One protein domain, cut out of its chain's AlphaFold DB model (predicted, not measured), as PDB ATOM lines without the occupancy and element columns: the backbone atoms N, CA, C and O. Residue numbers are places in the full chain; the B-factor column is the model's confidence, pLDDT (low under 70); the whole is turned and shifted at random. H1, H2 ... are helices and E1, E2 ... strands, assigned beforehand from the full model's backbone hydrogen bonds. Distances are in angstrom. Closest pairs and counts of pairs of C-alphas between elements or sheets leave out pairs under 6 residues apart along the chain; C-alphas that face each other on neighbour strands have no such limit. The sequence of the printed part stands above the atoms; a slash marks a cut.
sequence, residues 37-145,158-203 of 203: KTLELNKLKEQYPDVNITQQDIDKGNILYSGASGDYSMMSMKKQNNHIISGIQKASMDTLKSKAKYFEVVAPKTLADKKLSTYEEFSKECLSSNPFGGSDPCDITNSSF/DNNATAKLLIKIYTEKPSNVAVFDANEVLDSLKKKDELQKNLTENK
ATOM      1  N   LYS A  37      16.649  14.769  -0.388       49.31
ATOM      2  CA  LYS A  37      16.226  15.795  -1.354       49.31
ATOM      3  C   LYS A  37      15.448  15.275  -2.570       49.31
ATOM      4  O   LYS A  37      14.935  16.092  -3.325       49.31
ATOM      5  N   THR A  38      15.366  13.964  -2.791       55.91
ATOM      6  CA  THR A  38      14.532  13.377  -3.857       55.91
ATOM      7  C   THR A  38      13.189  12.853  -3.351       55.91
ATOM      8  O   THR A  38      12.403  12.334  -4.144       55.91
ATOM      9  N   LEU A  39      12.906  12.977  -2.049       66.75
ATOM     10  CA  LEU A  39      11.652  12.521  -1.462       66.75
ATOM     11  C   LEU A  39      10.584  13.608  -1.570       66.75
ATOM     12  O   LEU A  39      10.723  14.698  -1.025       66.75
ATOM     13  N   GLU A  40       9.492  13.299  -2.261       73.19
ATOM     14  CA  GLU A  40       8.329  14.181  -2.332       73.19
ATOM     15  C   GLU A  40       7.355  13.839  -1.203       73.19
ATOM     16  O   GLU A  40       6.878  12.706  -1.106       73.19
ATOM     17  N   LEU A  41       7.015  14.830  -0.371       77.62
ATOM     18  CA  LEU A  41       6.100  14.649   0.759       77.62
ATOM     19  C   LEU A  41       4.759  14.038   0.338       77.62
ATOM     20  O   LEU A  41       4.233  13.176   1.036       77.62
ATOM     21  N   ASN A  42       4.216  14.467  -0.804       74.81
ATOM     22  CA  ASN A  42       2.939  13.967  -1.305       74.81
ATOM     23  C   ASN A  42       3.017  12.475  -1.643       74.81
ATOM     24  O   ASN A  42       2.169  11.723  -1.182       74.81
ATOM     25  N   LYS A  43       4.081  12.022  -2.322       74.88
ATOM     26  CA  LYS A  43       4.305  10.593  -2.602       74.88
ATOM     27  C   LYS A  43       4.475   9.778  -1.320       74.88
ATOM     28  O   LYS A  43       3.937   8.680  -1.211       74.88
ATOM     29  N   LEU A  44       5.184  10.324  -0.327       72.81
ATOM     30  CA  LEU A  44       5.320   9.684   0.984       72.81
ATOM     31  C   LEU A  44       3.973   9.540   1.694       72.81
ATOM     32  O   LEU A  44       3.711   8.485   2.257       72.81
ATOM     33  N   LYS A  45       3.113  10.561   1.643       75.06
ATOM     34  CA  LYS A  45       1.769  10.519   2.235       75.06
ATOM     35  C   LYS A  45       0.785   9.660   1.440       75.06
ATOM     36  O   LYS A  45      -0.096   9.060   2.035       75.06
ATOM     37  N   GLU A  46       0.931   9.556   0.124       71.69
ATOM     38  CA  GLU A  46       0.158   8.607  -0.688       71.69
ATOM     39  C   GLU A  46       0.513   7.160  -0.327       71.69
ATOM     40  O   GLU A  46      -0.371   6.319  -0.177       71.69
ATOM     41  N   GLN A  47       1.805   6.874  -0.148       67.81
ATOM     42  CA  GLN A  47       2.286   5.541   0.204       67.81
ATOM     43  C   GLN A  47       2.074   5.203   1.690       67.81
ATOM     44  O   GLN A  47       1.813   4.049   2.031       67.81
ATOM     45  N   TYR A  48       2.182   6.200   2.571       72.25
ATOM     46  CA  TYR A  48       2.104   6.068   4.025       72.25
ATOM     47  C   TYR A  48       1.235   7.193   4.632       72.25
ATOM     48  O   TYR A  48       1.758   8.127   5.244       72.25
ATOM     49  N   PRO A  49      -0.101   7.123   4.482       66.81
ATOM     50  CA  PRO A  49      -1.009   8.228   4.821       66.81
ATOM     51  C   PRO A  49      -1.039   8.597   6.304       66.81
ATOM     52  O   PRO A  49      -1.271   9.758   6.641       66.81
ATOM     53  N   ASP A  50      -0.748   7.642   7.185       71.44
ATOM     54  CA  ASP A  50      -0.797   7.833   8.638       71.44
ATOM     55  C   ASP A  50       0.544   8.280   9.242       71.44
ATOM     56  O   ASP A  50       0.670   8.425  10.458       71.44
ATOM     57  N   VAL A  51       1.575   8.468   8.414       72.31
ATOM     58  CA  VAL A  51       2.917   8.796   8.893       72.31
ATOM     59  C   VAL A  51       3.056  10.294   9.172       72.31
ATOM     60  O   VAL A  51       2.795  11.149   8.322       72.31
ATOM     61  N   ASN A  52       3.541  10.622  10.371       78.00
ATOM     62  CA  ASN A  52       3.773  11.996  10.811       78.00
ATOM     63  C   ASN A  52       5.110  12.565  10.283       78.00
ATOM     64  O   ASN A  52       6.068  12.765  11.035       78.00
ATOM     65  N   ILE A  53       5.174  12.820   8.970       81.50
ATOM     66  CA  ILE A  53       6.294  13.497   8.294       81.50
ATOM     67  C   ILE A  53       5.858  14.882   7.807       81.50
ATOM     68  O   ILE A  53       4.785  15.056   7.219       81.50
ATOM     69  N   THR A  54       6.724  15.873   8.016       86.94
ATOM     70  CA  THR A  54       6.547  17.247   7.533       86.94
ATOM     71  C   THR A  54       7.517  17.576   6.396       86.94
ATOM     72  O   THR A  54       8.562  16.942   6.256       86.94
ATOM     73  N   GLN A  55       7.219  18.613   5.603       84.00
ATOM     74  CA  GLN A  55       8.159  19.108   4.584       84.00
ATOM     75  C   GLN A  55       9.481  19.561   5.221       84.00
ATOM     76  O   GLN A  55      10.552  19.291   4.691       84.00
ATOM     77  N   GLN A  56       9.411  20.161   6.413       86.06
ATOM     78  CA  GLN A  56      10.588  20.573   7.170       86.06
ATOM     79  C   GLN A  56      11.503  19.389   7.521       86.06
ATOM     80  O   GLN A  56      12.721  19.554   7.538       86.06
ATOM     81  N   ASP A  57      10.941  18.207   7.798       86.12
ATOM     82  CA  ASP A  57      11.736  17.001   8.050       86.12
ATOM     83  C   ASP A  57      12.515  16.576   6.799       86.12
ATOM     84  O   ASP A  57      13.689  16.223   6.895       86.12
ATOM     85  N   ILE A  58      11.890  16.657   5.623       81.31
ATOM     86  CA  ILE A  58      12.519  16.329   4.336       81.31
ATOM     87  C   ILE A  58      13.610  17.349   3.996       81.31
ATOM     88  O   ILE A  58      14.742  16.965   3.703       81.31
ATOM     89  N   ASP A  59      13.305  18.643   4.108       81.44
ATOM     90  CA  ASP A  59      14.228  19.732   3.768       81.44
ATOM     91  C   ASP A  59      15.494  19.708   4.639       81.44
ATOM     92  O   ASP A  59      16.589  20.036   4.174       81.44
ATOM     93  N   LYS A  60      15.352  19.289   5.904       83.62
ATOM     94  CA  LYS A  60      16.462  19.105   6.850       83.62
ATOM     95  C   LYS A  60      17.223  17.792   6.661       83.62
ATOM     96  O   LYS A  60      18.265  17.614   7.284       83.62
ATOM     97  N   GLY A  61      16.733  16.886   5.815       82.38
ATOM     98  CA  GLY A  61      17.323  15.564   5.628       82.38
ATOM     99  C   GLY A  61      17.095  14.613   6.801       82.38
ATOM    100  O   GLY A  61      17.863  13.674   6.983       82.38
ATOM    101  N   ASN A  62      16.042  14.840   7.591       89.44
ATOM    102  CA  ASN A  62      15.704  14.010   8.744       89.44
ATOM    103  C   ASN A  62      14.955  12.726   8.360       89.44
ATOM    104  O   ASN A  62      14.675  11.916   9.236       89.44
ATOM    105  N   ILE A  63      14.597  12.541   7.088       87.56
ATOM    106  CA  ILE A  63      13.904  11.346   6.591       87.56
ATOM    107  C   ILE A  63      14.845  10.557   5.694       87.56
ATOM    108  O   ILE A  63      15.370  11.103   4.725       87.56
ATOM    109  N   LEU A  64      15.025   9.270   5.994       83.88
ATOM    110  CA  LEU A  64      15.909   8.379   5.247       83.88
ATOM    111  C   LEU A  64      15.181   7.095   4.844       83.88
ATOM    112  O   LEU A  64      14.417   6.527   5.625       83.88
ATOM    113  N   TYR A  65      15.475   6.609   3.637       80.88
ATOM    114  CA  TYR A  65      15.198   5.226   3.255       80.88
ATOM    115  C   TYR A  65      16.432   4.373   3.537       80.88
ATOM    116  O   TYR A  65      17.456   4.511   2.863       80.88
ATOM    117  N   SER A  66      16.309   3.460   4.496       78.44
ATOM    118  CA  SER A  66      17.360   2.519   4.873       78.44
ATOM    119  C   SER A  66      16.984   1.123   4.398       78.44
ATOM    120  O   SER A  66      16.024   0.522   4.876       78.44
ATOM    121  N   GLY A  67      17.728   0.624   3.410       74.88
ATOM    122  CA  GLY A  67      17.497  -0.678   2.791       74.88
ATOM    123  C   GLY A  67      18.724  -1.576   2.875       74.88
ATOM    124  O   GLY A  67      19.826  -1.123   2.564       74.88
ATOM    125  N   ALA A  68      18.538  -2.834   3.276       72.81
ATOM    126  CA  ALA A  68      19.622  -3.812   3.335       72.81
ATOM    127  C   ALA A  68      19.139  -5.256   3.141       72.81
ATOM    128  O   ALA A  68      18.041  -5.626   3.564       72.81
ATOM    129  N   SER A  69      19.981  -6.070   2.504       72.31
ATOM    130  CA  SER A  69      19.800  -7.521   2.384       72.31
ATOM    131  C   SER A  69      20.396  -8.262   3.582       72.31
ATOM    132  O   SER A  69      21.182  -7.693   4.340       72.31
ATOM    133  N   GLY A  70      20.042  -9.539   3.764       66.00
ATOM    134  CA  GLY A  70      20.504 -10.365   4.894       66.00
ATOM    135  C   GLY A  70      22.026 -10.391   5.088       66.00
ATOM    136  O   GLY A  70      22.496 -10.315   6.218       66.00
ATOM    137  N   ASP A  71      22.797 -10.352   4.001       69.12
ATOM    138  CA  ASP A  71      24.268 -10.335   4.041       69.12
ATOM    139  C   ASP A  71      24.872  -9.054   4.647       69.12
ATOM    140  O   ASP A  71      26.068  -9.014   4.921       69.12
ATOM    141  N   TYR A  72      24.079  -7.995   4.837       72.75
ATOM    142  CA  TYR A  72      24.543  -6.760   5.477       72.75
ATOM    143  C   TYR A  72      24.714  -6.904   6.996       72.75
ATOM    144  O   TYR A  72      25.402  -6.095   7.617       72.75
ATOM    145  N   SER A  73      24.071  -7.900   7.606       72.81
ATOM    146  CA  SER A  73      24.122  -8.152   9.044       72.81
ATOM    147  C   SER A  73      25.558  -8.415   9.513       72.81
ATOM    148  O   SER A  73      26.306  -9.165   8.895       72.81
ATOM    149  N   MET A  74      25.932  -7.815  10.644       73.50
ATOM    150  CA  MET A  74      27.209  -8.039  11.329       73.50
ATOM    151  C   MET A  74      27.276  -9.398  12.039       73.50
ATOM    152  O   MET A  74      28.298  -9.705  12.645       73.50
ATOM    153  N   MET A  75      26.211 -10.203  11.996       72.88
ATOM    154  CA  MET A  75      26.212 -11.538  12.587       72.88
ATOM    155  C   MET A  75      27.046 -12.505  11.724       72.88
ATOM    156  O   MET A  75      26.942 -12.573  10.500       72.88
ATOM    157  N   SER A  76      27.887 -13.301  12.369       67.75
ATOM    158  CA  SER A  76      28.758 -14.290  11.727       67.75
ATOM    159  C   SER A  76      28.000 -15.549  11.284       67.75
ATOM    160  O   SER A  76      28.380 -16.232  10.328       67.75
ATOM    161  N   MET A  77      26.889 -15.868  11.954       62.09
ATOM    162  CA  MET A  77      26.081 -17.046  11.656       62.09
ATOM    163  C   MET A  77      25.123 -16.798  10.487       62.09
ATOM    164  O   MET A  77      24.092 -16.147  10.646       62.09
ATOM    165  N   LYS A  78      25.372 -17.444   9.339       63.28
ATOM    166  CA  LYS A  78      24.553 -17.303   8.116       63.28
ATOM    167  C   LYS A  78      23.041 -17.483   8.324       63.28
ATOM    168  O   LYS A  78      22.264 -16.776   7.706       63.28
ATOM    169  N   LYS A  79      22.607 -18.394   9.205       60.34
ATOM    170  CA  LYS A  79      21.169 -18.617   9.485       60.34
ATOM    171  C   LYS A  79      20.502 -17.476  10.265       60.34
ATOM    172  O   LYS A  79      19.282 -17.427  10.338       60.34
ATOM    173  N   GLN A  80      21.299 -16.606  10.879       63.28
ATOM    174  CA  GLN A  80      20.841 -15.425  11.609       63.28
ATOM    175  C   GLN A  80      21.078 -14.132  10.823       63.28
ATOM    176  O   GLN A  80      20.578 -13.084  11.216       63.28
ATOM    177  N   ASN A  81      21.778 -14.210   9.687       63.16
ATOM    178  CA  ASN A  81      21.864 -13.139   8.700       63.16
ATOM    179  C   ASN A  81      20.563 -13.065   7.915       63.16
ATOM    180  O   ASN A  81      20.476 -13.494   6.768       63.16
ATOM    181  N   ASN A  82      19.528 -12.543   8.566       72.06
ATOM    182  CA  ASN A  82      18.264 -12.265   7.916       72.06
ATOM    183  C   ASN A  82      18.160 -10.777   7.564       72.06
ATOM    184  O   ASN A  82      18.762  -9.896   8.184       72.06
ATOM    185  N   HIS A  83      17.372 -10.502   6.531       72.19
ATOM    186  CA  HIS A  83      17.140  -9.153   6.033       72.19
ATOM    187  C   HIS A  83      16.543  -8.230   7.112       72.19
ATOM    188  O   HIS A  83      16.813  -7.033   7.097       72.19
ATOM    189  N   ILE A  84      15.801  -8.770   8.087       76.88
ATOM    190  CA  ILE A  84      15.184  -8.019   9.188       76.88
ATOM    191  C   ILE A  84      16.234  -7.360  10.090       76.88
ATOM    192  O   ILE A  84      16.185  -6.150  10.331       76.88
ATOM    193  N   ILE A  85      17.219  -8.140  10.539       80.31
ATOM    194  CA  ILE A  85      18.366  -7.670  11.325       80.31
ATOM    195  C   ILE A  85      19.189  -6.673  10.508       80.31
ATOM    196  O   ILE A  85      19.536  -5.595  10.997       80.31
ATOM    197  N   SER A  86      19.437  -6.983   9.238       81.25
ATOM    198  CA  SER A  86      20.137  -6.078   8.332       81.25
ATOM    199  C   SER A  86      19.453  -4.721   8.186       81.25
ATOM    200  O   SER A  86      20.136  -3.699   8.143       81.25
ATOM    201  N   GLY A  87      18.119  -4.686   8.142       83.38
ATOM    202  CA  GLY A  87      17.340  -3.454   8.036       83.38
ATOM    203  C   GLY A  87      17.550  -2.521   9.229       83.38
ATOM    204  O   GLY A  87      17.902  -1.356   9.041       83.38
ATOM    205  N   ILE A  88      17.396  -3.032  10.458       88.44
ATOM    206  CA  ILE A  88      17.575  -2.214  11.671       88.44
ATOM    207  C   ILE A  88      19.043  -1.803  11.872       88.44
ATOM    208  O   ILE A  88      19.331  -0.681  12.297       88.44
ATOM    209  N   GLN A  89      19.989  -2.667  11.490       90.38
ATOM    210  CA  GLN A  89      21.413  -2.343  11.510       90.38
ATOM    211  C   GLN A  89      21.747  -1.225  10.516       90.38
ATOM    212  O   GLN A  89      22.421  -0.259  10.870       90.38
ATOM    213  N   LYS A  90      21.250  -1.319   9.279       88.94
ATOM    214  CA  LYS A  90      21.447  -0.297   8.247       88.94
ATOM    215  C   LYS A  90      20.843   1.042   8.654       88.94
ATOM    216  O   LYS A  90      21.523   2.056   8.531       88.94
ATOM    217  N   ALA A  91      19.629   1.042   9.206       91.31
ATOM    218  CA  ALA A  91      19.001   2.239   9.763       91.31
ATOM    219  C   ALA A  91      19.871   2.898  10.845       91.31
ATOM    220  O   ALA A  91      20.081   4.112  10.829       91.31
ATOM    221  N   SER A  92      20.458   2.092  11.732       94.94
ATOM    222  CA  SER A  92      21.373   2.577  12.769       94.94
ATOM    223  C   SER A  92      22.630   3.213  12.162       94.94
ATOM    224  O   SER A  92      23.008   4.329  12.516       94.94
ATOM    225  N   MET A  93      23.250   2.553  11.181       93.44
ATOM    226  CA  MET A  93      24.442   3.072  10.500       93.44
ATOM    227  C   MET A  93      24.159   4.357   9.703       93.44
ATOM    228  O   MET A  93      24.955   5.295   9.754       93.44
ATOM    229  N   ASP A  94      23.029   4.432   8.997       90.69
ATOM    230  CA  ASP A  94      22.619   5.617   8.229       90.69
ATOM    231  C   ASP A  94      22.304   6.815   9.139       90.69
ATOM    232  O   ASP A  94      22.657   7.956   8.817       90.69
ATOM    233  N   THR A  95      21.715   6.551  10.309       94.88
ATOM    234  CA  THR A  95      21.459   7.555  11.354       94.88
ATOM    235  C   THR A  95      22.765   8.181  11.837       94.88
ATOM    236  O   THR A  95      22.923   9.405  11.805       94.88
ATOM    237  N   LEU A  96      23.747   7.348  12.196       94.12
ATOM    238  CA  LEU A  96      25.057   7.810  12.656       94.12
ATOM    239  C   LEU A  96      25.834   8.533  11.547       94.12
ATOM    240  O   LEU A  96      26.445   9.573  11.797       94.12
ATOM    241  N   LYS A  97      25.766   8.043  10.300       92.19
ATOM    242  CA  LYS A  97      26.373   8.707   9.129       92.19
ATOM    243  C   LYS A  97      25.801  10.113   8.913       92.19
ATOM    244  O   LYS A  97      26.531  11.016   8.506       92.19
ATOM    245  N   SER A  98      24.527  10.306   9.241       88.56
ATOM    246  CA  SER A  98      23.829  11.597   9.188       88.56
ATOM    247  C   SER A  98      24.098  12.493  10.406       88.56
ATOM    248  O   SER A  98      23.517  13.570  10.511       88.56
ATOM    249  N   LYS A  99      25.000  12.086  11.313       93.12
ATOM    250  CA  LYS A  99      25.331  12.777  12.575       93.12
ATOM    251  C   LYS A  99      24.154  12.887  13.557       93.12
ATOM    252  O   LYS A  99      24.196  13.710  14.471       93.12
ATOM    253  N   ALA A 100      23.128  12.057  13.384       95.75
ATOM    254  CA  ALA A 100      22.051  11.874  14.348       95.75
ATOM    255  C   ALA A 100      22.391  10.725  15.312       95.75
ATOM    256  O   ALA A 100      23.343   9.974  15.096       95.75
ATOM    257  N   LYS A 101      21.620  10.603  16.395       97.81
ATOM    258  CA  LYS A 101      21.813   9.563  17.421       97.81
ATOM    259  C   LYS A 101      20.650   8.586  17.487       97.81
ATOM    260  O   LYS A 101      20.856   7.406  17.748       97.81
ATOM    261  N   TYR A 102      19.446   9.084  17.233       97.94
ATOM    262  CA  TYR A 102      18.216   8.332  17.389       97.94
ATOM    263  C   TYR A 102      17.480   8.225  16.068       97.94
ATOM    264  O   TYR A 102      17.567   9.126  15.230       97.94
ATOM    265  N   PHE A 103      16.706   7.159  15.909       96.19
ATOM    266  CA  PHE A 103      15.774   7.046  14.801       96.19
ATOM    267  C   PHE A 103      14.455   6.408  15.225       96.19
ATOM    268  O   PHE A 103      14.402   5.516  16.067       96.19
ATOM    269  N   GLU A 104      13.385   6.881  14.611       94.25
ATOM    270  CA  GLU A 104      12.047   6.314  14.654       94.25
ATOM    271  C   GLU A 104      11.820   5.525  13.367       94.25
ATOM    272  O   GLU A 104      12.113   6.016  12.272       94.25
ATOM    273  N   VAL A 105      11.270   4.318  13.483       89.94
ATOM    274  CA  VAL A 105      10.762   3.594  12.315       89.94
ATOM    275  C   VAL A 105       9.375   4.131  11.999       89.94
ATOM    276  O   VAL A 105       8.432   3.886  12.745       89.94
ATOM    277  N   VAL A 106       9.253   4.846  10.884       85.56
ATOM    278  CA  VAL A 106       7.973   5.413  10.433       85.56
ATOM    279  C   VAL A 106       7.270   4.506   9.426       85.56
ATOM    280  O   VAL A 106       6.047   4.524   9.329       85.56
ATOM    281  N   ALA A 107       8.019   3.670   8.700       78.69
ATOM    282  CA  ALA A 107       7.452   2.605   7.883       78.69
ATOM    283  C   ALA A 107       8.378   1.378   7.837       78.69
ATOM    284  O   ALA A 107       9.603   1.539   7.877       78.69
ATOM    285  N   PRO A 108       7.817   0.161   7.704       73.81
ATOM    286  CA  PRO A 108       6.397  -0.148   7.489       73.81
ATOM    287  C   PRO A 108       5.535   0.025   8.747       73.81
ATOM    288  O   PRO A 108       6.025  -0.066   9.872       73.81
ATOM    289  N   LYS A 109       4.228   0.237   8.542       73.94
ATOM    290  CA  LYS A 109       3.261   0.495   9.621       73.94
ATOM    291  C   LYS A 109       3.208  -0.633  10.658       73.94
ATOM    292  O   LYS A 109       3.147  -0.363  11.849       73.94
ATOM    293  N   THR A 110       3.321  -1.883  10.216       74.50
ATOM    294  CA  THR A 110       3.374  -3.077  11.080       74.50
ATOM    295  C   THR A 110       4.472  -3.002  12.138       74.50
ATOM    296  O   THR A 110       4.280  -3.500  13.245       74.50
ATOM    297  N   LEU A 111       5.607  -2.379  11.813       77.56
ATOM    298  CA  LEU A 111       6.702  -2.151  12.750       77.56
ATOM    299  C   LEU A 111       6.543  -0.825  13.505       77.56
ATOM    300  O   LEU A 111       6.759  -0.791  14.713       77.56
ATOM    301  N   ALA A 112       6.124   0.242  12.819       82.25
ATOM    302  CA  ALA A 112       5.914   1.556  13.429       82.25
ATOM    303  C   ALA A 112       4.872   1.517  14.568       82.25
ATOM    304  O   ALA A 112       5.117   2.036  15.658       82.25
ATOM    305  N   ASP A 113       3.746   0.820  14.367       82.62
ATOM    306  CA  ASP A 113       2.650   0.715  15.341       82.62
ATOM    307  C   ASP A 113       3.064  -0.007  16.634       82.62
ATOM    308  O   ASP A 113       2.469   0.216  17.691       82.62
ATOM    309  N   LYS A 114       4.110  -0.843  16.578       84.31
ATOM    310  CA  LYS A 114       4.637  -1.572  17.741       84.31
ATOM    311  C   LYS A 114       5.418  -0.674  18.703       84.31
ATOM    312  O   LYS A 114       5.615  -1.071  19.847       84.31
ATOM    313  N   LYS A 115       5.842   0.522  18.265       89.62
ATOM    314  CA  LYS A 115       6.543   1.529  19.090       89.62
ATOM    315  C   LYS A 115       7.739   0.958  19.863       89.62
ATOM    316  O   LYS A 115       7.943   1.269  21.034       89.62
ATOM    317  N   LEU A 116       8.516   0.111  19.197       89.75
ATOM    318  CA  LEU A 116       9.712  -0.505  19.766       89.75
ATOM    319  C   LEU A 116      10.821   0.546  19.895       89.75
ATOM    320  O   LEU A 116      10.938   1.434  19.050       89.75
ATOM    321  N   SER A 117      11.628   0.446  20.948       93.19
ATOM    322  CA  SER A 117      12.662   1.439  21.267       93.19
ATOM    323  C   SER A 117      14.039   0.832  21.529       93.19
ATOM    324  O   SER A 117      15.041   1.541  21.555       93.19
ATOM    325  N   THR A 118      14.112  -0.489  21.686       91.50
ATOM    326  CA  THR A 118      15.362  -1.214  21.920       91.50
ATOM    327  C   THR A 118      15.516  -2.384  20.956       91.50
ATOM    328  O   THR A 118      14.539  -2.957  20.465       91.50
ATOM    329  N   TYR A 119      16.762  -2.796  20.706       87.31
ATOM    330  CA  TYR A 119      17.018  -3.991  19.900       87.31
ATOM    331  C   TYR A 119      16.446  -5.265  20.537       87.31
ATOM    332  O   TYR A 119      16.070  -6.190  19.824       87.31
ATOM    333  N   GLU A 120      16.362  -5.342  21.865       85.06
ATOM    334  CA  GLU A 120      15.784  -6.504  22.540       85.06
ATOM    335  C   GLU A 120      14.284  -6.631  22.259       85.06
ATOM    336  O   GLU A 120      13.832  -7.704  21.855       85.06
ATOM    337  N   GLU A 121      13.537  -5.531  22.384       86.81
ATOM    338  CA  GLU A 121      12.121  -5.463  22.011       86.81
ATOM    339  C   GLU A 121      11.928  -5.814  20.533       86.81
ATOM    340  O   GLU A 121      11.114  -6.675  20.209       86.81
ATOM    341  N   PHE A 122      12.734  -5.221  19.647       85.44
ATOM    342  CA  PHE A 122      12.738  -5.536  18.216       85.44
ATOM    343  C   PHE A 122      13.004  -7.015  17.940       85.44
ATOM    344  O   PHE A 122      12.254  -7.662  17.218       85.44
ATOM    345  N   SER A 123      14.057  -7.571  18.532       78.62
ATOM    346  CA  SER A 123      14.453  -8.962  18.351       78.62
ATOM    347  C   SER A 123      13.376  -9.912  18.860       78.62
ATOM    348  O   SER A 123      13.109 -10.918  18.213       78.62
ATOM    349  N   LYS A 124      12.762  -9.622  20.008       77.38
ATOM    350  CA  LYS A 124      11.682 -10.443  20.551       77.38
ATOM    351  C   LYS A 124      10.450 -10.360  19.662       77.38
ATOM    352  O   LYS A 124       9.862 -11.380  19.345       77.38
ATOM    353  N   GLU A 125      10.072  -9.167  19.243       76.75
ATOM    354  CA  GLU A 125       8.833  -8.965  18.511       76.75
ATOM    355  C   GLU A 125       8.932  -9.457  17.068       76.75
ATOM    356  O   GLU A 125       8.027 -10.130  16.602       76.75
ATOM    357  N   CYS A 126      10.042  -9.189  16.381       73.25
ATOM    358  CA  CYS A 126      10.198  -9.491  14.961       73.25
ATOM    359  C   CYS A 126      10.842 -10.844  14.663       73.25
ATOM    360  O   CYS A 126      10.754 -11.293  13.528       73.25
ATOM    361  N   LEU A 127      11.469 -11.498  15.647       69.75
ATOM    362  CA  LEU A 127      12.141 -12.792  15.458       69.75
ATOM    363  C   LEU A 127      11.517 -13.915  16.315       69.75
ATOM    364  O   LEU A 127      12.062 -15.022  16.378       69.75
ATOM    365  N   SER A 128      10.389 -13.663  17.002       53.16
ATOM    366  CA  SER A 128       9.736 -14.658  17.867       53.16
ATOM    367  C   SER A 128       8.970 -15.713  17.077       53.16
ATOM    368  O   SER A 128       7.772 -15.623  16.834       53.16
ATOM    369  N   SER A 129       9.684 -16.771  16.710       44.19
ATOM    370  CA  SER A 129       9.178 -18.157  16.711       44.19
ATOM    371  C   SER A 129      10.219 -19.150  16.208       44.19
ATOM    372  O   SER A 129      10.055 -20.347  16.428       44.19
ATOM    373  N   ASN A 130      11.323 -18.700  15.603       43.28
ATOM    374  CA  ASN A 130      12.429 -19.596  15.298       43.28
ATOM    375  C   ASN A 130      13.708 -18.816  14.940       43.28
ATOM    376  O   ASN A 130      13.716 -18.130  13.919       43.28
ATOM    377  N   PRO A 131      14.830 -18.985  15.661       42.16
ATOM    378  CA  PRO A 131      16.131 -18.500  15.189       42.16
ATOM    379  C   PRO A 131      16.607 -19.205  13.897       42.16
ATOM    380  O   PRO A 131      17.675 -18.877  13.387       42.16
ATOM    381  N   PHE A 132      15.838 -20.179  13.375       40.28
ATOM    382  CA  PHE A 132      16.192 -21.014  12.222       40.28
ATOM    383  C   PHE A 132      15.069 -21.255  11.183       40.28
ATOM    384  O   PHE A 132      15.263 -22.094  10.302       40.28
ATOM    385  N   GLY A 133      13.921 -20.566  11.241       37.69
ATOM    386  CA  GLY A 133      12.809 -20.781  10.287       37.69
ATOM    387  C   GLY A 133      11.410 -20.706  10.906       37.69
ATOM    388  O   GLY A 133      10.836 -21.732  11.258       37.69
ATOM    389  N   GLY A 134      10.870 -19.505  11.074       37.31
ATOM    390  CA  GLY A 134       9.505 -19.246  11.542       37.31
ATOM    391  C   GLY A 134       8.915 -18.096  10.734       37.31
ATOM    392  O   GLY A 134       9.662 -17.356  10.103       37.31
ATOM    393  N   SER A 135       7.588 -17.985  10.701       46.88
ATOM    394  CA  SER A 135       6.896 -16.884  10.028       46.88
ATOM    395  C   SER A 135       7.185 -15.561  10.737       46.88
ATOM    396  O   SER A 135       6.888 -15.442  11.927       46.88
ATOM    397  N   ASP A 136       7.705 -14.579  10.003       53.84
ATOM    398  CA  ASP A 136       8.006 -13.246  10.523       53.84
ATOM    399  C   ASP A 136       6.712 -12.481  10.865       53.84
ATOM    400  O   ASP A 136       5.906 -12.210   9.972       53.84
ATOM    401  N   PRO A 137       6.476 -12.100  12.135       54.41
ATOM    402  CA  PRO A 137       5.322 -11.272  12.501       54.41
ATOM    403  C   PRO A 137       5.516  -9.801  12.098       54.41
ATOM    404  O   PRO A 137       4.547  -9.052  11.963       54.41
ATOM    405  N   CYS A 138       6.767  -9.372  11.909       55.31
ATOM    406  CA  CYS A 138       7.106  -8.073  11.350       55.31
ATOM    407  C   CYS A 138       7.239  -8.230   9.835       55.31
ATOM    408  O   CYS A 138       8.322  -8.535   9.342       55.31
ATOM    409  N   ASP A 139       6.147  -8.025   9.094       59.31
ATOM    410  CA  ASP A 139       6.185  -7.924   7.630       59.31
ATOM    411  C   ASP A 139       6.923  -6.635   7.231       59.31
ATOM    412  O   ASP A 139       6.319  -5.593   6.972       59.31
ATOM    413  N   ILE A 140       8.255  -6.688   7.304       54.91
ATOM    414  CA  ILE A 140       9.171  -5.602   6.936       54.91
ATOM    415  C   ILE A 140       9.801  -5.803   5.563       54.91
ATOM    416  O   ILE A 140      10.802  -5.176   5.198       54.91
ATOM    417  N   THR A 141       9.158  -6.671   4.790       54.41
ATOM    418  CA  THR A 141       9.466  -6.930   3.397       54.41
ATOM    419  C   THR A 141       8.659  -5.993   2.508       54.41
ATOM    420  O   THR A 141       7.560  -5.550   2.840       54.41
ATOM    421  N   ASN A 142       9.211  -5.639   1.350       43.81
ATOM    422  CA  ASN A 142       8.474  -4.836   0.388       43.81
ATOM    423  C   ASN A 142       7.414  -5.692  -0.327       43.81
ATOM    424  O   ASN A 142       7.692  -6.265  -1.379       43.81
ATOM    425  N   SER A 143       6.186  -5.722   0.185       39.38
ATOM    426  CA  SER A 143       5.050  -6.383  -0.477       39.38
ATOM    427  C   SER A 143       4.679  -5.783  -1.847       39.38
ATOM    428  O   SER A 143       3.965  -6.428  -2.609       39.38
ATOM    429  N   SER A 144       5.210  -4.611  -2.231       35.78
ATOM    430  CA  SER A 144       5.019  -4.029  -3.575       35.78
ATOM    431  C   SER A 144       6.033  -4.497  -4.636       35.78
ATOM    432  O   SER A 144       5.911  -4.117  -5.796       35.78
ATOM    433  N   PHE A 145       7.022  -5.330  -4.275       36.34
ATOM    434  CA  PHE A 145       8.037  -5.840  -5.218       36.34
ATOM    435  C   PHE A 145       8.270  -7.355  -5.170       36.34
ATOM    436  O   PHE A 145       9.079  -7.862  -5.946       36.34
ATOM    437  N   ASP A 158      16.082 -16.362   2.452       50.31
ATOM    438  CA  ASP A 158      16.171 -15.763   1.122       50.31
ATOM    439  C   ASP A 158      17.173 -14.601   1.168       50.31
ATOM    440  O   ASP A 158      16.839 -13.471   1.520       50.31
ATOM    441  N   ASN A 159      18.434 -14.894   0.840       48.16
ATOM    442  CA  ASN A 159      19.516 -13.902   0.818       48.16
ATOM    443  C   ASN A 159      19.248 -12.766  -0.190       48.16
ATOM    444  O   ASN A 159      19.913 -11.733  -0.133       48.16
ATOM    445  N   ASN A 160      18.266 -12.926  -1.088       52.91
ATOM    446  CA  ASN A 160      17.838 -11.878  -2.014       52.91
ATOM    447  C   ASN A 160      16.785 -10.936  -1.406       52.91
ATOM    448  O   ASN A 160      16.503  -9.878  -1.978       52.91
ATOM    449  N   ALA A 161      16.200 -11.279  -0.255       59.84
ATOM    450  CA  ALA A 161      15.256 -10.407   0.424       59.84
ATOM    451  C   ALA A 161      15.961  -9.158   0.965       59.84
ATOM    452  O   ALA A 161      17.044  -9.220   1.548       59.84
ATOM    453  N   THR A 162      15.326  -8.004   0.767       67.31
ATOM    454  CA  THR A 162      15.805  -6.703   1.246       67.31
ATOM    455  C   THR A 162      14.772  -6.123   2.201       67.31
ATOM    456  O   THR A 162      13.634  -5.874   1.791       67.31
ATOM    457  N   ALA A 163      15.165  -5.868   3.448       74.19
ATOM    458  CA  ALA A 163      14.368  -5.049   4.351       74.19
ATOM    459  C   ALA A 163      14.503  -3.592   3.931       74.19
ATOM    460  O   ALA A 163      15.612  -3.125   3.668       74.19
ATOM    461  N   LYS A 164      13.383  -2.874   3.877       74.94
ATOM    462  CA  LYS A 164      13.362  -1.435   3.609       74.94
ATOM    463  C   LYS A 164      12.594  -0.746   4.723       74.94
ATOM    464  O   LYS A 164      11.414  -1.018   4.914       74.94
ATOM    465  N   LEU A 165      13.271   0.152   5.421       81.25
ATOM    466  CA  LEU A 165      12.694   0.993   6.455       81.25
ATOM    467  C   LEU A 165      12.671   2.433   5.957       81.25
ATOM    468  O   LEU A 165      13.661   2.927   5.411       81.25
ATOM    469  N   LEU A 166      11.545   3.105   6.165       84.44
ATOM    470  CA  LEU A 166      11.523   4.559   6.184       84.44
ATOM    471  C   LEU A 166      11.740   4.962   7.638       84.44
ATOM    472  O   LEU A 166      11.005   4.507   8.520       84.44
ATOM    473  N   ILE A 167      12.752   5.785   7.883       89.44
ATOM    474  CA  ILE A 167      13.097   6.239   9.228       89.44
ATOM    475  C   ILE A 167      13.100   7.757   9.309       89.44
ATOM    476  O   ILE A 167      13.426   8.449   8.340       89.44
ATOM    477  N   LYS A 168      12.771   8.261  10.497       92.31
ATOM    478  CA  LYS A 168      12.966   9.657  10.875       92.31
ATOM    479  C   LYS A 168      14.073   9.738  11.917       92.31
ATOM    480  O   LYS A 168      14.014   9.035  12.920       92.31
ATOM    481  N   ILE A 169      15.090  10.555  11.671       94.88
ATOM    482  CA  ILE A 169      16.282  10.655  12.520       94.88
ATOM    483  C   ILE A 169      16.244  11.889  13.422       94.88
ATOM    484  O   ILE A 169      15.683  12.928  13.069       94.88
ATOM    485  N   TYR A 170      16.887  11.775  14.582       95.38
ATOM    486  CA  TYR A 170      16.936  12.814  15.603       95.38
ATOM    487  C   TYR A 170      18.326  12.900  16.244       95.38
ATOM    488  O   TYR A 170      18.946  11.895  16.603       95.38
ATOM    489  N   THR A 171      18.824  14.123  16.428       95.81
ATOM    490  CA  THR A 171      20.083  14.376  17.151       95.81
ATOM    491  C   THR A 171      19.909  14.231  18.664       95.81
ATOM    492  O   THR A 171      20.807  13.745  19.350       95.81
ATOM    493  N   GLU A 172      18.744  14.626  19.174       95.69
ATOM    494  CA  GLU A 172      18.346  14.525  20.578       95.69
ATOM    495  C   GLU A 172      17.148  13.588  20.709       95.69
ATOM    496  O   GLU A 172      16.348  13.480  19.780       95.69
ATOM    497  N   LYS A 173      17.028  12.901  21.849       95.56
ATOM    498  CA  LYS A 173      15.950  11.935  22.068       95.56
ATOM    499  C   LYS A 173      14.616  12.681  22.217       95.56
ATOM    500  O   LYS A 173      14.466  13.419  23.193       95.56
ATOM    501  N   PRO A 174      13.646  12.509  21.302       92.94
ATOM    502  CA  PRO A 174      12.326  13.108  21.462       92.94
ATOM    503  C   PRO A 174      11.569  12.451  22.628       92.94
ATOM    504  O   PRO A 174      11.758  11.272  22.925       92.94
ATOM    505  N   SER A 175      10.696  13.210  23.293       92.75
ATOM    506  CA  SER A 175       9.939  12.744  24.467       92.75
ATOM    507  C   SER A 175       8.602  12.076  24.130       92.75
ATOM    508  O   SER A 175       7.998  11.444  24.991       92.75
ATOM    509  N   ASN A 176       8.118  12.231  22.897       90.44
ATOM    510  CA  ASN A 176       6.755  11.888  22.484       90.44
ATOM    511  C   ASN A 176       6.670  10.746  21.458       90.44
ATOM    512  O   ASN A 176       5.562  10.364  21.082       90.44
ATOM    513  N   VAL A 177       7.803  10.215  20.998       91.06
ATOM    514  CA  VAL A 177       7.861   9.102  20.041       91.06
ATOM    515  C   VAL A 177       8.868   8.054  20.508       91.06
ATOM    516  O   VAL A 177       9.878   8.383  21.132       91.06
ATOM    517  N   ALA A 178       8.575   6.784  20.232       93.12
ATOM    518  CA  ALA A 178       9.506   5.696  20.493       93.12
ATOM    519  C   ALA A 178      10.635   5.750  19.461       93.12
ATOM    520  O   ALA A 178      10.387   5.784  18.257       93.12
ATOM    521  N   VAL A 179      11.874   5.779  19.944       96.50
ATOM    522  CA  VAL A 179      13.065   5.825  19.099       96.50
ATOM    523  C   VAL A 179      14.070   4.789  19.553       96.50
ATOM    524  O   VAL A 179      14.217   4.541  20.750       96.50
ATOM    525  N   PHE A 180      14.799   4.253  18.587       97.56
ATOM    526  CA  PHE A 180      16.007   3.482  18.814       97.56
ATOM    527  C   PHE A 180      17.193   4.425  19.006       97.56
ATOM    528  O   PHE A 180      17.324   5.408  18.274       97.56
ATOM    529  N   ASP A 181      18.081   4.109  19.948       98.00
ATOM    530  CA  ASP A 181      19.444   4.644  19.951       98.00
ATOM    531  C   ASP A 181      20.303   3.815  18.985       98.00
ATOM    532  O   ASP A 181      20.431   2.596  19.121       98.00
ATOM    533  N   ALA A 182      20.874   4.475  17.978       97.31
ATOM    534  CA  ALA A 182      21.606   3.798  16.917       97.31
ATOM    535  C   ALA A 182      22.869   3.079  17.426       97.31
ATOM    536  O   ALA A 182      23.211   2.017  16.905       97.31
ATOM    537  N   ASN A 183      23.556   3.614  18.440       96.81
ATOM    538  CA  ASN A 183      24.723   2.938  19.008       96.81
ATOM    539  C   ASN A 183      24.300   1.729  19.846       96.81
ATOM    540  O   ASN A 183      24.904   0.666  19.711       96.81
ATOM    541  N   GLU A 184      23.235   1.849  20.645       96.25
ATOM    542  CA  GLU A 184      22.741   0.727  21.457       96.25
ATOM    543  C   GLU A 184      22.312  -0.467  20.594       96.25
ATOM    544  O   GLU A 184      22.572  -1.618  20.958       96.25
ATOM    545  N   VAL A 185      21.699  -0.215  19.432       93.62
ATOM    546  CA  VAL A 185      21.354  -1.274  18.470       93.62
ATOM    547  C   VAL A 185      22.612  -1.985  17.966       93.62
ATOM    548  O   VAL A 185      22.688  -3.213  18.038       93.62
ATOM    549  N   LEU A 186      23.614  -1.235  17.492       92.12
ATOM    550  CA  LEU A 186      24.857  -1.812  16.962       92.12
ATOM    551  C   LEU A 186      25.645  -2.576  18.032       92.12
ATOM    552  O   LEU A 186      26.173  -3.654  17.757       92.12
ATOM    553  N   ASP A 187      25.703  -2.060  19.256       91.75
ATOM    554  CA  ASP A 187      26.389  -2.726  20.364       91.75
ATOM    555  C   ASP A 187      25.656  -3.995  20.809       91.75
ATOM    556  O   ASP A 187      26.292  -5.002  21.125       91.75
ATOM    557  N   SER A 188      24.322  -3.989  20.787       89.06
ATOM    558  CA  SER A 188      23.523  -5.182  21.084       89.06
ATOM    559  C   SER A 188      23.728  -6.284  20.044       89.06
ATOM    560  O   SER A 188      23.828  -7.457  20.408       89.06
ATOM    561  N   LEU A 189      23.829  -5.918  18.763       85.12
ATOM    562  CA  LEU A 189      24.125  -6.853  17.677       85.12
ATOM    563  C   LEU A 189      25.506  -7.495  17.846       85.12
ATOM    564  O   LEU A 189      25.604  -8.721  17.844       85.12
ATOM    565  N   LYS A 190      26.550  -6.694  18.099       84.88
ATOM    566  CA  LYS A 190      27.913  -7.200  18.354       84.88
ATOM    567  C   LYS A 190      27.963  -8.155  19.546       84.88
ATOM    568  O   LYS A 190      28.497  -9.252  19.428       84.88
ATOM    569  N   LYS A 191      27.360  -7.777  20.681       82.50
ATOM    570  CA  LYS A 191      27.323  -8.626  21.885       82.50
ATOM    571  C   LYS A 191      26.648  -9.971  21.620       82.50
ATOM    572  O   LYS A 191      27.108 -10.995  22.120       82.50
ATOM    573  N   LYS A 192      25.550  -9.987  20.853       75.50
ATOM    574  CA  LYS A 192      24.881 -11.243  20.488       75.50
ATOM    575  C   LYS A 192      25.755 -12.113  19.586       75.50
ATOM    576  O   LYS A 192      25.785 -13.320  19.809       75.50
ATOM    577  N   ASP A 193      26.475 -11.528  18.633       73.25
ATOM    578  CA  ASP A 193      27.411 -12.265  17.777       73.25
ATOM    579  C   ASP A 193      28.562 -12.889  18.589       73.25
ATOM    580  O   ASP A 193      28.816 -14.090  18.497       73.25
ATOM    581  N   GLU A 194      29.186 -12.114  19.482       76.38
ATOM    582  CA  GLU A 194      30.274 -12.581  20.354       76.38
ATOM    583  C   GLU A 194      29.839 -13.727  21.279       76.38
ATOM    584  O   GLU A 194      30.524 -14.748  21.385       76.38
ATOM    585  N   LEU A 195      28.679 -13.593  21.933       70.81
ATOM    586  CA  LEU A 195      28.130 -14.644  22.794       70.81
ATOM    587  C   LEU A 195      27.902 -15.946  22.020       70.81
ATOM    588  O   LEU A 195      28.189 -17.030  22.526       70.81
ATOM    589  N   GLN A 196      27.407 -15.857  20.787       66.44
ATOM    590  CA  GLN A 196      27.146 -17.034  19.960       66.44
ATOM    591  C   GLN A 196      28.421 -17.686  19.436       66.44
ATOM    592  O   GLN A 196      28.510 -18.918  19.421       66.44
ATOM    593  N   LYS A 197      29.422 -16.885  19.064       70.81
ATOM    594  CA  LYS A 197      30.750 -17.381  18.706       70.81
ATOM    595  C   LYS A 197      31.352 -18.192  19.856       70.81
ATOM    596  O   LYS A 197      31.705 -19.353  19.661       70.81
ATOM    597  N   ASN A 198      31.321 -17.647  21.074       67.38
ATOM    598  CA  ASN A 198      31.806 -18.333  22.275       67.38
ATOM    599  C   ASN A 198      31.063 -19.652  22.556       67.38
ATOM    600  O   ASN A 198      31.669 -20.614  23.016       67.38
ATOM    601  N   LEU A 199      29.760 -19.731  22.281       67.88
ATOM    602  CA  LEU A 199      28.981 -20.966  22.457       67.88
ATOM    603  C   LEU A 199      29.255 -22.028  21.380       67.88
ATOM    604  O   LEU A 199      28.955 -23.203  21.596       67.88
ATOM    605  N   THR A 200      29.775 -21.620  20.221       64.56
ATOM    606  CA  THR A 200      30.039 -22.508  19.081       64.56
ATOM    607  C   THR A 200      31.483 -23.007  19.074       64.56
ATOM    608  O   THR A 200      31.713 -24.153  18.712       64.56
ATOM    609  N   GLU A 201      32.439 -22.183  19.515       64.12
ATOM    610  CA  GLU A 201      33.868 -22.533  19.601       64.12
ATOM    611  C   GLU A 201      34.226 -23.348  20.859       64.12
ATOM    612  O   GLU A 201      35.258 -24.010  20.882       64.12
ATOM    613  N   ASN A 202      33.374 -23.342  21.893       57.59
ATOM    614  CA  ASN A 202      33.544 -24.150  23.112       57.59
ATOM    615  C   ASN A 202      32.813 -25.513  23.061       57.59
ATOM    616  O   ASN A 202      32.503 -26.085  24.109       57.59
ATOM    617  N   LYS A 203      32.497 -26.022  21.864       46.03
ATOM    618  CA  LYS A 203      31.945 -27.367  21.626       46.03
ATOM    619  C   LYS A 203      32.927 -28.214  20.836       46.03
ATOM    620  O   LYS A 203      32.924 -29.440  21.076       46.03
TER     621      LYS A 203
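This is residues 37 to 145 and 158 to 203 of the 203 residues of an uncharacterized protein of Arcobacter ellisii (UniProt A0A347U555). A strongly twisted sheet of three strands curls round helix H3, and long helix H6 starts beside H3 and runs outward until residues 198 to 203 stick out. H5 packs near the start of H6, while H1 and H2 lie at the opposite end of the long axis. The printed part has 155 residues with six named helices and three named strands, in the order H1 H2 E1 H3 E2 H4 H5 E3 H6. The antiparallel sheet runs E1 E3 E2; the class is mixed, and the whole is compact, radius of gyration of the C-alphas 15.7 A, with spans of 55 by 33 by 25 A.

Inner strand E3, residues 162 to 170, is antiparallel to edge strands E1, residues 63 to 69, with N 66 and O 165 2.9 A apart, and E2, residues 102 to 107, with N 104 and O 168 2.8 A apart, both within hydrogen-bond range. H3, residues 83 to 97, is on one face, giving two layers, sheet and helix; its closest C-alphas to E3 are Gly 87 and Ala 163, 5.0 A. E1, H3 and E2 form a split strand-helix-strand unit, two strands of one sheet joined through a helix, with E3 between them in the sheet, and its crossover is right-handed. H6, residues 182 to 201, touches H3 with residues 182 to 186 alone, closest C-alphas Ser 92 and Ala 182, 4.3 A, at a steep tilt of 46 degrees, opposite ways. H5, residues 119 to 127, touches H6 at its residues 184 to 189 alone, closest C-alphas Tyr 119 and Val 185, 5.3 A. H2, residues 55 to 59, and H4, residues 109 to 112, only graze the sheet. H1, residues 41 to 47, is close but not clearly touching H2, closest C-alphas Leu 41 and Gln 55, 6.2 A. Every O i to N i+4 pair is within hydrogen-bond range in H1, H2, H3, H5 and H6; H4 is too short for one.

H1 begins at C-alpha 41 (6.100, 14.649, 0.759). E3 measures 24.3 A, E1 20.2 A, H3 20.3 A and H6 29.2 A, ending at C-alpha 201 (33.868, -22.533, 19.601).

The C-alphas of Asn 42 and Lys 203, the two farthest apart, are 55.5 A apart. Residues 146 to 157 are not printed, leaving 14.3 A between C-alphas 145 and 158. The links E1 to H3 and E3 to H6 are long. Mean pLDDT of the printed part is 76.2; stretches under 70 include residues 127 to 145 and 198 to 203.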